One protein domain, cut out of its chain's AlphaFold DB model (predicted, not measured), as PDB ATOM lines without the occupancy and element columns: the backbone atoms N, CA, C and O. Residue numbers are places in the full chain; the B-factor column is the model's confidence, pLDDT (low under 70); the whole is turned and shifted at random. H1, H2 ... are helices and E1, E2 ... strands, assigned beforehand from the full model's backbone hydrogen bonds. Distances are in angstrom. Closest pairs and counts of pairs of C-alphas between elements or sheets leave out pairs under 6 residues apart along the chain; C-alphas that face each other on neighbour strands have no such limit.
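Overview. This is residues 15 to 102 of the 108 residues of an uncharacterized protein of Myxococcales bacterium (UniProt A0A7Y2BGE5). A small, strongly twisted sheet of four strands has H1 packed along one face, over E2, and H3 side by side with H1; H2 grazes the sheet with its last residues and has the helix centre farthest from the mean of the C-alphas. Between H1 and E3 a long loop swings out, its C-alphas 12 to 18 A from that mean. The printed part has 88 residues with three named helices and four named strands, in the order E1 E2 H1 E3 H2 E4 H3, and its class is mixed, helices and strands. The sheet's order is E1 E2 E3 E4, mixed. The whole is compact, with a radius of gyration of the C-alphas of 12.8 A and spans of 38 by 30 by 19 A.

Arrangement. The inner strands E2, residues 21 to 27, and E3, residues 59 to 63, are parallel, with N 61 and O 24 2.8 A apart. The edge strand E1, residues 15 to 18, forms an antiparallel hairpin with E2, where N 23 and O 16 are 2.8 A apart. The other edge strand, E4, residues 85 to 87, is parallel to E3, with N 87 and O 62 2.8 A apart. H1, residues 32 to 43, is on the sheet at a height over the sheet of 8.8 A, over E2 and along the strands, at 9 degrees to E2 on the local plane; this gives two layers, a helix on one face of a sheet. E2, H1 and E3 form a strand-helix-strand unit, two parallel neighbour strands with a helix between, with a left-handed crossover. H2, residues 70 to 81, only grazes the sheet with its residues 76 to 81; E3, H2 and E4 form a second such unit, right-handed. H3, residues 91 to 101, only grazes the sheet. H1 touches H3 with residues 37 to 41 alone; the closest C-alphas, of Leu 41 and Ala 95, are 5.6 A apart. They run the same way at a shallow tilt of 33 degrees, only just short of steep. H2 is apart from H1 and H3. In H1, H2 and H3 every O i to N i+4 pair is within hydrogen-bond range.

Along the chain. E2 is 19.3 A from first to last C-alpha and E3 13.0 A, with E1 and E4 shorter. E1 begins at C-alpha 15, (68.385, -98.605, -36.990). H1 is 16.7 A long, H2 16.6 A and H3 15.3 A. H3 ends at C-alpha 101, (68.411, -86.727, -22.966).

Size, cuts and confidence. The C-alphas farthest apart, of Asn 20 and Thr 70, are 38.0 A apart. The printed part has no cut. H1 to E3 is a long link of 15 residues, of which residues 47 to 48 pair antiparallel with residues 16 to 17 of E1. The mean pLDDT of the printed part is 86.0; residues 51 to 55 are under 70.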
ATOM      1  N   LEU A  15      68.077 -98.170 -38.348       93.12
ATOM      2  CA  LEU A  15      68.385 -98.605 -36.990       93.12
ATOM      3  C   LEU A  15      69.535 -97.779 -36.422       93.12
ATOM      4  O   LEU A  15      70.633 -97.747 -36.985       93.12
ATOM      5  N   LEU A  16      69.284 -97.124 -35.291       92.88
ATOM      6  CA  LEU A  16      70.260 -96.300 -34.591       92.88
ATOM      7  C   LEU A  16      70.391 -96.715 -33.127       92.88
ATOM      8  O   LEU A  16      69.418 -97.074 -32.469       92.88
ATOM      9  N   ARG A  17      71.599 -96.577 -32.586       92.56
ATOM     10  CA  ARG A  17      71.844 -96.507 -31.147       92.56
ATOM     11  C   ARG A  17      71.880 -95.041 -30.727       92.56
ATOM     12  O   ARG A  17      72.764 -94.313 -31.174       92.56
ATOM     13  N   VAL A  18      70.972 -94.621 -29.852       91.06
ATOM     14  CA  VAL A  18      70.961 -93.276 -29.254       91.06
ATOM     15  C   VAL A  18      71.181 -93.431 -27.751       91.06
ATOM     16  O   VAL A  18      70.308 -93.915 -27.032       91.06
ATOM     17  N   GLY A  19      72.386 -93.112 -27.272       87.12
ATOM     18  CA  GLY A  19      72.797 -93.476 -25.913       87.12
ATOM     19  C   GLY A  19      72.764 -94.994 -25.705       87.12
ATOM     20  O   GLY A  19      73.429 -95.739 -26.426       87.12
ATOM     21  N   ASN A  20      71.970 -95.463 -24.741       86.62
ATOM     22  CA  ASN A  20      71.738 -96.890 -24.499       86.62
ATOM     23  C   ASN A  20      70.505 -97.457 -25.226       86.62
ATOM     24  O   ASN A  20      70.260 -98.652 -25.108       86.62
ATOM     25  N   ARG A  21      69.759 -96.633 -25.974       89.75
ATOM     26  CA  ARG A  21      68.506 -97.027 -26.627       89.75
ATOM     27  C   ARG A  21      68.723 -97.482 -28.059       89.75
ATOM     28  O   ARG A  21      69.430 -96.821 -28.824       89.75
ATOM     29  N   LEU A  22      68.081 -98.581 -28.431       92.19
ATOM     30  CA  LEU A  22      67.969 -99.058 -29.797       92.19
ATOM     31  C   LEU A  22      66.691 -98.518 -30.446       92.19
ATOM     32  O   LEU A  22      65.582 -98.865 -30.047       92.19
ATOM     33  N   VAL A  23      66.857 -97.682 -31.465       92.81
ATOM     34  CA  VAL A  23      65.771 -96.937 -32.099       92.81
ATOM     35  C   VAL A  23      65.616 -97.364 -33.551       92.81
ATOM     36  O   VAL A  23      66.590 -97.387 -34.305       92.81
ATOM     37  N   SER A  24      64.384 -97.669 -33.948       93.38
ATOM     38  CA  SER A  24      63.983 -97.881 -35.337       93.38
ATOM     39  C   SER A  24      63.257 -96.649 -35.857       93.38
ATOM     40  O   SER A  24      62.383 -96.116 -35.178       93.38
ATOM     41  N   ILE A  25      63.628 -96.194 -37.050       92.75
ATOM     42  CA  ILE A  25      63.036 -95.022 -37.694       92.75
ATOM     43  C   ILE A  25      62.485 -95.439 -39.051       92.75
ATOM     44  O   ILE A  25      63.216 -95.963 -39.895       92.75
ATOM     45  N   LEU A  26      61.204 -95.163 -39.251       92.38
ATOM     46  CA  LEU A  26      60.465 -95.371 -40.491       92.38
ATOM     47  C   LEU A  26      59.809 -94.052 -40.910       92.38
ATOM     48  O   LEU A  26      59.649 -93.139 -40.097       92.38
ATOM     49  N   ASP A  27      59.401 -93.945 -42.167       90.38
ATOM     50  CA  ASP A  27      58.460 -92.916 -42.599       90.38
ATOM     51  C   ASP A  27      57.353 -93.515 -43.452       90.38
ATOM     52  O   ASP A  27      57.474 -94.618 -43.980       90.38
ATOM     53  N   THR A  28      56.247 -92.784 -43.542       89.00
ATOM     54  CA  THR A  28      55.051 -93.223 -44.263       89.00
ATOM     55  C   THR A  28      55.115 -92.936 -45.771       89.00
ATOM     56  O   THR A  28      54.105 -93.095 -46.458       89.00
ATOM     57  N   GLU A  29      56.249 -92.449 -46.288       84.69
ATOM     58  CA  GLU A  29      56.437 -91.993 -47.667       84.69
ATOM     59  C   GLU A  29      57.555 -92.786 -48.372       84.69
ATOM     60  O   GLU A  29      57.422 -93.996 -48.571       84.69
ATOM     61  N   ASP A  30      58.605 -92.093 -48.825       82.00
ATOM     62  CA  ASP A  30      59.626 -92.553 -49.766       82.00
ATOM     63  C   ASP A  30      60.978 -92.881 -49.108       82.00
ATOM     64  O   ASP A  30      61.942 -93.184 -49.815       82.00
ATOM     65  N   GLY A  31      61.095 -92.802 -47.779       85.81
ATOM     66  CA  GLY A  31      62.373 -92.988 -47.082       85.81
ATOM     67  C   GLY A  31      63.167 -91.692 -46.867       85.81
ATOM     68  O   GLY A  31      64.083 -91.641 -46.040       85.81
ATOM     69  N   THR A  32      62.868 -90.611 -47.596       88.12
ATOM     70  CA  THR A  32      63.639 -89.362 -47.501       88.12
ATOM     71  C   THR A  32      63.505 -88.704 -46.122       88.12
ATOM     72  O   THR A  32      64.535 -88.293 -45.565       88.12
ATOM     73  N   PRO A  33      62.297 -88.583 -45.531       89.69
ATOM     74  CA  PRO A  33      62.128 -88.027 -44.195       89.69
ATOM     75  C   PRO A  33      62.865 -88.816 -43.109       89.69
ATOM     76  O   PRO A  33      63.533 -88.198 -42.275       89.69
ATOM     77  N   SER A  34      62.759 -90.150 -43.117       91.25
ATOM     78  CA  SER A  34      63.396 -91.009 -42.110       91.25
ATOM     79  C   SER A  34      64.916 -90.980 -42.216       91.25
ATOM     80  O   SER A  34      65.582 -90.818 -41.191       91.25
ATOM     81  N   ARG A  35      65.472 -90.987 -43.435       91.69
ATOM     82  CA  ARG A  35      66.916 -90.826 -43.665       91.69
ATOM     83  C   ARG A  35      67.449 -89.511 -43.100       91.69
ATOM     84  O   ARG A  35      68.423 -89.522 -42.352       91.69
ATOM     85  N   ARG A  36      66.799 -88.382 -43.416       91.25
ATOM     86  CA  ARG A  36      67.219 -87.056 -42.923       91.25
ATOM     87  C   ARG A  36      67.162 -86.969 -41.402       91.25
ATOM     88  O   ARG A  36      68.047 -86.400 -40.775       91.25
ATOM     89  N   PHE A  37      66.121 -87.525 -40.792       91.94
ATOM     90  CA  PHE A  37      66.010 -87.547 -39.337       91.94
ATOM     91  C   PHE A  37      67.073 -88.446 -38.692       91.94
ATOM     92  O   PHE A  37      67.656 -88.076 -37.675       91.94
ATOM     93  N   ALA A  38      67.385 -89.589 -39.309       92.75
ATOM     94  CA  ALA A  38      68.468 -90.451 -38.858       92.75
ATOM     95  C   ALA A  38      69.837 -89.750 -38.937       92.75
ATOM     96  O   ALA A  38      70.643 -89.882 -38.020       92.75
ATOM     97  N   GLU A  39      70.091 -88.972 -39.992       93.00
ATOM     98  CA  GLU A  39      71.287 -88.125 -40.115       93.00
ATOM     99  C   GLU A  39      71.374 -87.090 -38.988       93.00
ATOM    100  O   GLU A  39      72.409 -87.013 -38.333       93.00
ATOM    101  N   MET A  40      70.279 -86.391 -38.666       91.56
ATOM    102  CA  MET A  40      70.247 -85.440 -37.540       91.56
ATOM    103  C   MET A  40      70.561 -86.103 -36.193       91.56
ATOM    104  O   MET A  40      71.234 -85.518 -35.348       91.56
ATOM    105  N   LEU A  41      70.075 -87.326 -35.965       91.31
ATOM    106  CA  LEU A  41      70.395 -88.070 -34.747       91.31
ATOM    107  C   LEU A  41      71.868 -88.485 -34.709       91.31
ATOM    108  O   LEU A  41      72.483 -88.426 -33.646       91.31
ATOM    109  N   VAL A  42      72.446 -88.873 -35.849       91.88
ATOM    110  CA  VAL A  42      73.880 -89.189 -35.959       91.88
ATOM    111  C   VAL A  42      74.742 -87.952 -35.702       91.88
ATOM    112  O   VAL A  42      75.700 -88.040 -34.941       91.88
ATOM    113  N   GLU A  43      74.370 -86.789 -36.243       89.06
ATOM    114  CA  GLU A  43      75.003 -85.501 -35.913       89.06
ATOM    115  C   GLU A  43      74.906 -85.182 -34.411       89.06
ATOM    116  O   GLU A  43      75.825 -84.607 -33.832       89.06
ATOM    117  N   GLY A  44      73.817 -85.607 -33.764       84.69
ATOM    118  CA  GLY A  44      73.621 -85.537 -32.315       84.69
ATOM    119  C   GLY A  44      74.364 -86.602 -31.498       84.69
ATOM    120  O   GLY A  44      74.208 -86.634 -30.280       84.69
ATOM    121  N   GLY A  45      75.153 -87.479 -32.128       87.75
ATOM    122  CA  GLY A  45      75.952 -88.512 -31.456       87.75
ATOM    123  C   GLY A  45      75.369 -89.928 -31.487       87.75
ATOM    124  O   GLY A  45      75.918 -90.829 -30.845       87.75
ATOM    125  N   ALA A  46      74.281 -90.168 -32.224       91.38
ATOM    126  CA  ALA A  46      73.776 -91.519 -32.451       91.38
ATOM    127  C   ALA A  46      74.719 -92.343 -33.344       91.38
ATOM    128  O   ALA A  46      75.433 -91.813 -34.196       91.38
ATOM    129  N   ARG A  47      74.684 -93.669 -33.201       92.25
ATOM    130  CA  ARG A  47      75.456 -94.600 -34.042       92.25
ATOM    131  C   ARG A  47      74.531 -95.395 -34.949       92.25
ATOM    132  O   ARG A  47      73.532 -95.929 -34.475       92.25
ATOM    133  N   ARG A  48      74.877 -95.514 -36.230       92.06
ATOM    134  CA  ARG A  48      74.168 -96.402 -37.164       92.06
ATOM    135  C   ARG A  48      74.457 -97.860 -36.831       92.06
ATOM    136  O   ARG A  48      75.569 -98.190 -36.423       92.06
ATOM    137  N   LEU A  49      73.455 -98.709 -37.011       89.56
ATOM    138  CA  LEU A  49      73.566-100.150 -36.831       89.56
ATOM    139  C   LEU A  49      73.221-100.853 -38.139       89.56
ATOM    140  O   LEU A  49      72.350-100.399 -38.884       89.56
ATOM    141  N   GLU A  50      73.900-101.963 -38.403       81.81
ATOM    142  CA  GLU A  50      73.513-102.853 -39.489       81.81
ATOM    143  C   GLU A  50      72.224-103.593 -39.121       81.81
ATOM    144  O   GLU A  50      71.945-103.846 -37.944       81.81
ATOM    145  N   GLN A  51      71.413-103.904 -40.132       68.94
ATOM    146  CA  GLN A  51      70.178-104.650 -39.937       68.94
ATOM    147  C   GLN A  51      70.496-106.070 -39.476       68.94
ATOM    148  O   GLN A  51      70.827-106.932 -40.283       68.94
ATOM    149  N   ASN A  52      70.360-106.313 -38.175       58.88
ATOM    150  CA  ASN A  52      70.277-107.655 -37.624       58.88
ATOM    151  C   ASN A  52      68.827-107.909 -37.217       58.88
ATOM    152  O   ASN A  52      68.271-107.174 -36.400       58.88
ATOM    153  N   GLY A  53      68.222-108.920 -37.837       57.88
ATOM    154  CA  GLY A  53      66.774-109.147 -37.900       57.88
ATOM    155  C   GLY A  53      66.043-109.427 -36.583       57.88
ATOM    156  O   GLY A  53      64.833-109.567 -36.632       57.88
ATOM    157  N   ASP A  54      66.728-109.452 -35.436       55.41
ATOM    158  CA  ASP A  54      66.157-109.836 -34.131       55.41
ATOM    159  C   ASP A  54      66.594-108.922 -32.972       55.41
ATOM    160  O   ASP A  54      66.729-109.332 -31.819       55.41
ATOM    161  N   ALA A  55      66.866-107.649 -33.250       66.19
ATOM    162  CA  ALA A  55      67.214-106.722 -32.183       66.19
ATOM    163  C   ALA A  55      65.945-106.214 -31.467       66.19
ATOM    164  O   ALA A  55      65.106-105.558 -32.083       66.19
ATOM    165  N   ASN A  56      65.819-106.488 -30.161       80.06
ATOM    166  CA  ASN A  56      64.756-105.930 -29.313       80.06
ATOM    167  C   ASN A  56      64.847-104.398 -29.310       80.06
ATOM    168  O   ASN A  56      65.736-103.825 -28.679       80.06
ATOM    169  N   LEU A  57      63.953-103.748 -30.054       86.75
ATOM    170  CA  LEU A  57      63.884-102.295 -30.161       86.75
ATOM    171  C   LEU A  57      63.389-101.699 -28.840       86.75
ATOM    172  O   LEU A  57      62.409-102.173 -28.275       86.75
ATOM    173  N   ASP A  58      64.038-100.628 -28.387       90.25
ATOM    174  CA  ASP A  58      63.530 -99.808 -27.285       90.25
ATOM    175  C   ASP A  58      62.437 -98.844 -27.756       90.25
ATOM    176  O   ASP A  58      61.579 -98.457 -26.967       90.25
ATOM    177  N   LEU A  59      62.534 -98.376 -29.007       91.44
ATOM    178  CA  LEU A  59      61.652 -97.346 -29.544       91.44
ATOM    179  C   LEU A  59      61.504 -97.463 -31.064       91.44
ATOM    180  O   LEU A  59      62.497 -97.517 -31.796       91.44
ATOM    181  N   ARG A  60      60.267 -97.403 -31.550       92.75
ATOM    182  CA  ARG A  60      59.915 -97.233 -32.959       92.75
ATOM    183  C   ARG A  60      59.347 -95.838 -33.202       92.75
ATOM    184  O   ARG A  60      58.260 -95.496 -32.741       92.75
ATOM    185  N   ILE A  61      60.085 -95.048 -33.975       93.06
ATOM    186  CA  ILE A  61      59.695 -93.712 -34.420       93.06
ATOM    187  C   ILE A  61      59.191 -93.799 -35.859       93.06
ATOM    188  O   ILE A  61      59.919 -94.232 -36.753       93.06
ATOM    189  N   VAL A  62      57.974 -93.321 -36.101       93.44
ATOM    190  CA  VAL A  62      57.426 -93.154 -37.452       93.44
ATOM    191  C   VAL A  62      57.338 -91.674 -37.782       93.44
ATOM    192  O   VAL A  62      56.768 -90.881 -37.036       93.44
ATOM    193  N   ILE A  63      57.901 -91.278 -38.918       91.38
ATOM    194  CA  ILE A  63      57.760 -89.927 -39.445       91.38
ATOM    195  C   ILE A  63      56.544 -89.886 -40.355       91.38
ATOM    196  O   ILE A  63      56.501 -90.534 -41.401       91.38
ATOM    197  N   ARG A  64      55.563 -89.085 -39.948       89.44
ATOM    198  CA  ARG A  64      54.333 -88.875 -40.694       89.44
ATOM    199  C   ARG A  64      54.590 -87.955 -41.882       89.44
ATOM    200  O   ARG A  64      55.043 -86.818 -41.723       89.44
ATOM    201  N   GLY A  65      54.249 -88.457 -43.057       85.12
ATOM    202  CA  GLY A  65      54.137 -87.697 -44.292       85.12
ATOM    203  C   GLY A  65      52.735 -87.142 -44.551       85.12
ATOM    204  O   GLY A  65      51.847 -87.200 -43.700       85.12
ATOM    205  N   ALA A  66      52.525 -86.616 -45.754       84.81
ATOM    206  CA  ALA A  66      51.236 -86.173 -46.267       84.81
ATOM    207  C   ALA A  66      50.729 -87.178 -47.321       84.81
ATOM    208  O   ALA A  66      51.006 -87.015 -48.512       84.81
ATOM    209  N   PRO A  67      49.983 -88.230 -46.925       80.50
ATOM    210  CA  PRO A  67      49.512 -89.239 -47.866       80.50
ATOM    211  C   PRO A  67      48.564 -88.628 -48.910       80.50
ATOM    212  O   PRO A  67      47.499 -88.105 -48.576       80.50
ATOM    213  N   VAL A  68      48.935 -88.737 -50.188       83.94
ATOM    214  CA  VAL A  68      48.186 -88.173 -51.330       83.94
ATOM    215  C   VAL A  68      47.183 -89.149 -51.957       83.94
ATOM    216  O   VAL A  68      46.369 -88.757 -52.787       83.94
ATOM    217  N   SER A  69      47.211 -90.426 -51.564       85.00
ATOM    218  CA  SER A  69      46.312 -91.477 -52.062       85.00
ATOM    219  C   SER A  69      45.733 -92.338 -50.939       85.00
ATOM    220  O   SER A  69      46.340 -92.488 -49.877       85.00
ATOM    221  N   THR A  70      44.587 -92.982 -51.181       85.69
ATOM    222  CA  THR A  70      43.971 -93.929 -50.230       85.69
ATOM    223  C   THR A  70      44.920 -95.071 -49.859       85.69
ATOM    224  O   THR A  70      44.982 -95.467 -48.699       85.69
ATOM    225  N   ALA A  71      45.705 -95.564 -50.823       81.25
ATOM    226  CA  ALA A  71      46.715 -96.588 -50.576       81.25
ATOM    227  C   ALA A  71      47.833 -96.068 -49.658       81.25
ATOM    228  O   ALA A  71      48.180 -96.731 -48.686       81.25
ATOM    229  N   SER A  72      48.348 -94.856 -49.906       79.75
ATOM    230  CA  SER A  72      49.346 -94.236 -49.019       79.75
ATOM    231  C   SER A  72      48.803 -93.949 -47.618       79.75
ATOM    232  O   SER A  72      49.544 -94.066 -46.650       79.75
ATOM    233  N   ARG A  73      47.503 -93.650 -47.491       85.12
ATOM    234  CA  ARG A  73      46.849 -93.422 -46.199       85.12
ATOM    235  C   ARG A  73      46.749 -94.703 -45.374       85.12
ATOM    236  O   ARG A  73      47.212 -94.707 -44.245       85.12
ATOM    237  N   ARG A  74      46.250 -95.798 -45.959       85.44
ATOM    238  CA  ARG A  74      46.198 -97.106 -45.275       85.44
ATOM    239  C   ARG A  74      47.583 -97.590 -44.850       85.44
ATOM    240  O   ARG A  74      47.749 -98.158 -43.782       85.44
ATOM    241  N   ARG A  75      48.593 -97.347 -45.687       81.31
ATOM    242  CA  ARG A  75      49.990 -97.653 -45.360       81.31
ATOM    243  C   ARG A  75      50.501 -96.837 -44.173       81.31
ATOM    244  O   ARG A  75      51.142 -97.400 -43.293       81.31
ATOM    245  N   ALA A  76      50.200 -95.539 -44.143       86.69
ATOM    246  CA  ALA A  76      50.532 -94.683 -43.011       86.69
ATOM    247  C   ALA A  76      49.859 -95.176 -41.721       86.69
ATOM    248  O   ALA A  76      50.542 -95.308 -40.715       86.69
ATOM    249  N   GLU A  77      48.569 -95.525 -41.775       89.19
ATOM    250  CA  GLU A  77      47.811 -96.065 -40.635       89.19
ATOM    251  C   GLU A  77      48.488 -97.311 -40.042       89.19
ATOM    252  O   GLU A  77      48.778 -97.334 -38.849       89.19
ATOM    253  N   VAL A  78      48.856 -98.293 -40.875       89.44
ATOM    254  CA  VAL A  78      49.539 -99.519 -40.415       89.44
ATOM    255  C   VAL A  78      50.883 -99.218 -39.741       89.44
ATOM    256  O   VAL A  78      51.210 -99.810 -38.715       89.44
ATOM    257  N   LEU A  79      51.690 -98.312 -40.302       88.25
ATOM    258  CA  LEU A  79      52.977 -97.956 -39.695       88.25
ATOM    259  C   LEU A  79      52.777 -97.237 -38.358       88.25
ATOM    260  O   LEU A  79      53.458 -97.559 -37.383       88.25
ATOM    261  N   GLU A  80      51.833 -96.300 -38.314       90.19
ATOM    262  CA  GLU A  80      51.499 -95.512 -37.131       90.19
ATOM    263  C   GLU A  80      50.944 -96.366 -35.984       90.19
ATOM    264  O   GLU A  80      51.298 -96.112 -34.837       90.19
ATOM    265  N   GLU A  81      50.167 -97.414 -36.269       90.25
ATOM    266  CA  GLU A  81      49.670 -98.365 -35.258       90.25
ATOM    267  C   GLU A  81      50.792 -99.114 -34.529       90.25
ATOM    268  O   GLU A  81      50.626 -99.527 -33.383       90.25
ATOM    269  N   THR A  82      51.944 -99.287 -35.180       87.19
ATOM    270  CA  THR A  82      53.100 -99.957 -34.571       87.19
ATOM    271  C   THR A  82      54.104 -98.990 -33.947       87.19
ATOM    272  O   THR A  82      55.117 -99.441 -33.412       87.19
ATOM    273  N   ALA A  83      53.878 -97.680 -34.063       90.69
ATOM    274  CA  ALA A  83      54.811 -96.663 -33.608       90.69
ATOM    275  C   ALA A  83      54.657 -96.409 -32.107       90.69
ATOM    276  O   ALA A  83      53.563 -96.128 -31.624       90.69
ATOM    277  N   ASP A  84      55.775 -96.380 -31.389       92.31
ATOM    278  CA  ASP A  84      55.797 -95.827 -30.033       92.31
ATOM    279  C   ASP A  84      55.680 -94.297 -30.072       92.31
ATOM    280  O   ASP A  84      55.198 -93.662 -29.133       92.31
ATOM    281  N   LEU A  85      56.152 -93.683 -31.167       91.12
ATOM    282  CA  LEU A  85      56.150 -92.239 -31.337       91.12
ATOM    283  C   LEU A  85      55.997 -91.836 -32.809       91.12
ATOM    284  O   LEU A  85      56.730 -92.301 -33.679       91.12
ATOM    285  N   ILE A  86      55.074 -90.908 -33.075       91.31
ATOM    286  CA  ILE A  86      54.809 -90.374 -34.417       91.31
ATOM    287  C   ILE A  86      55.291 -88.921 -34.493       91.31
ATOM    288  O   ILE A  86      54.865 -88.071 -33.710       91.31
ATOM    289  N   LEU A  87      56.162 -88.614 -35.457       88.44
ATOM    290  CA  LEU A  87      56.714 -87.273 -35.669       88.44
ATOM    291  C   LEU A  87      56.140 -86.599 -36.916       88.44
ATOM    292  O   LEU A  87      56.269 -87.108 -38.024       88.44
ATOM    293  N   GLY A  88      55.591 -85.396 -36.731       83.44
ATOM    294  CA  GLY A  88      55.194 -84.479 -37.806       83.44
ATOM    295  C   GLY A  88      56.283 -83.450 -38.148       83.44
ATOM    296  O   GLY A  88      57.385 -83.792 -38.570       83.44
ATOM    297  N   ALA A  89      55.998 -82.154 -37.985       75.44
ATOM    298  CA  ALA A  89      56.909 -81.073 -38.394       75.44
ATOM    299  C   ALA A  89      58.074 -80.791 -37.415       75.44
ATOM    300  O   ALA A  89      59.126 -80.317 -37.838       75.44
ATOM    301  N   ALA A  90      57.942 -81.115 -36.124       76.69
ATOM    302  CA  ALA A  90      58.903 -80.736 -35.071       76.69
ATOM    303  C   ALA A  90      60.185 -81.608 -34.998       76.69
ATOM    304  O   ALA A  90      60.840 -81.687 -33.957       76.69
ATOM    305  N   ARG A  91      60.560 -82.259 -36.106       80.12
ATOM    306  CA  ARG A  91      61.647 -83.253 -36.186       80.12
ATOM    307  C   ARG A  91      63.013 -82.744 -35.686       80.12
ATOM    308  O   ARG A  91      63.612 -83.439 -34.868       80.12
ATOM    309  N   PRO A  92      63.510 -81.555 -36.088       79.88
ATOM    310  CA  PRO A  92      64.855 -81.121 -35.695       79.88
ATOM    311  C   PRO A  92      64.985 -80.817 -34.197       79.88
ATOM    312  O   PRO A  92      66.001 -81.134 -33.583       79.88
ATOM    313  N   ALA A  93      63.949 -80.224 -33.594       81.94
ATOM    314  CA  ALA A  93      63.935 -79.927 -32.163       81.94
ATOM    315  C   ALA A  93      63.899 -81.218 -31.333       81.94
ATOM    316  O   ALA A  93      64.668 -81.361 -30.384       81.94
ATOM    317  N   PHE A  94      63.064 -82.182 -31.739       85.94
ATOM    318  CA  PHE A  94      62.997 -83.486 -31.088       85.94
ATOM    319  C   PHE A  94      64.328 -84.239 -31.183       85.94
ATOM    320  O   PHE A  94      64.801 -84.727 -30.164       85.94
ATOM    321  N   ALA A  95      64.967 -84.287 -32.362       79.62
ATOM    322  CA  ALA A  95      66.244 -84.986 -32.539       79.62
ATOM    323  C   ALA A  95      67.311 -84.497 -31.549       79.62
ATOM    324  O   ALA A  95      67.963 -85.305 -30.890       79.62
ATOM    325  N   ARG A  96      67.441 -83.172 -31.401       82.88
ATOM    326  CA  ARG A  96      68.391 -82.561 -30.461       82.88
ATOM    327  C   ARG A  96      68.071 -82.922 -29.014       82.88
ATOM    328  O   ARG A  96      68.946 -83.410 -28.310       82.88
ATOM    329  N   LEU A  97      66.823 -82.719 -28.587       83.88
ATOM    330  CA  LEU A  97      66.401 -83.011 -27.213       83.88
ATOM    331  C   LEU A  97      66.553 -84.495 -26.870       83.88
ATOM    332  O   LEU A  97      67.033 -84.826 -25.791       83.88
ATOM    333  N   PHE A  98      66.178 -85.378 -27.792       83.00
ATOM    334  CA  PHE A  98      66.265 -86.819 -27.611       83.00
ATOM    335  C   PHE A  98      67.719 -87.284 -27.493       83.00
ATOM    336  O   PHE A  98      68.064 -87.981 -26.541       83.00
ATOM    337  N   ALA A  99      68.596 -86.826 -28.393       80.44
ATOM    338  CA  ALA A  99      70.021 -87.128 -28.317       80.44
ATOM    339  C   ALA A  99      70.648 -86.620 -27.006       80.44
ATOM    340  O   ALA A  99      71.358 -87.371 -26.338       80.44
ATOM    341  N   SER A 100      70.330 -85.389 -26.584       80.25
ATOM    342  CA  SER A 100      70.810 -84.833 -25.311       80.25
ATOM    343  C   SER A 100      70.282 -85.587 -24.088       80.25
ATOM    344  O   SER A 100      71.036 -85.823 -23.150       80.25
ATOM    345  N   ALA A 101      69.008 -85.991 -24.081       80.06
ATOM    346  CA  ALA A 101      68.411 -86.727 -22.966       80.06
ATOM    347  C   ALA A 101      68.982 -88.146 -22.814       80.06
ATOM    348  O   ALA A 101      69.039 -88.673 -21.703       80.06
ATOM    349  N   CYS A 102      69.406 -88.757 -23.921       79.69
ATOM    350  CA  CYS A 102      70.025 -90.079 -23.939       79.69
ATOM    351  C   CYS A 102      71.546 -90.049 -23.726       79.69
ATOM    352  O   CYS A 102      72.159 -91.115 -23.624       79.69
TER     353      CYS A 102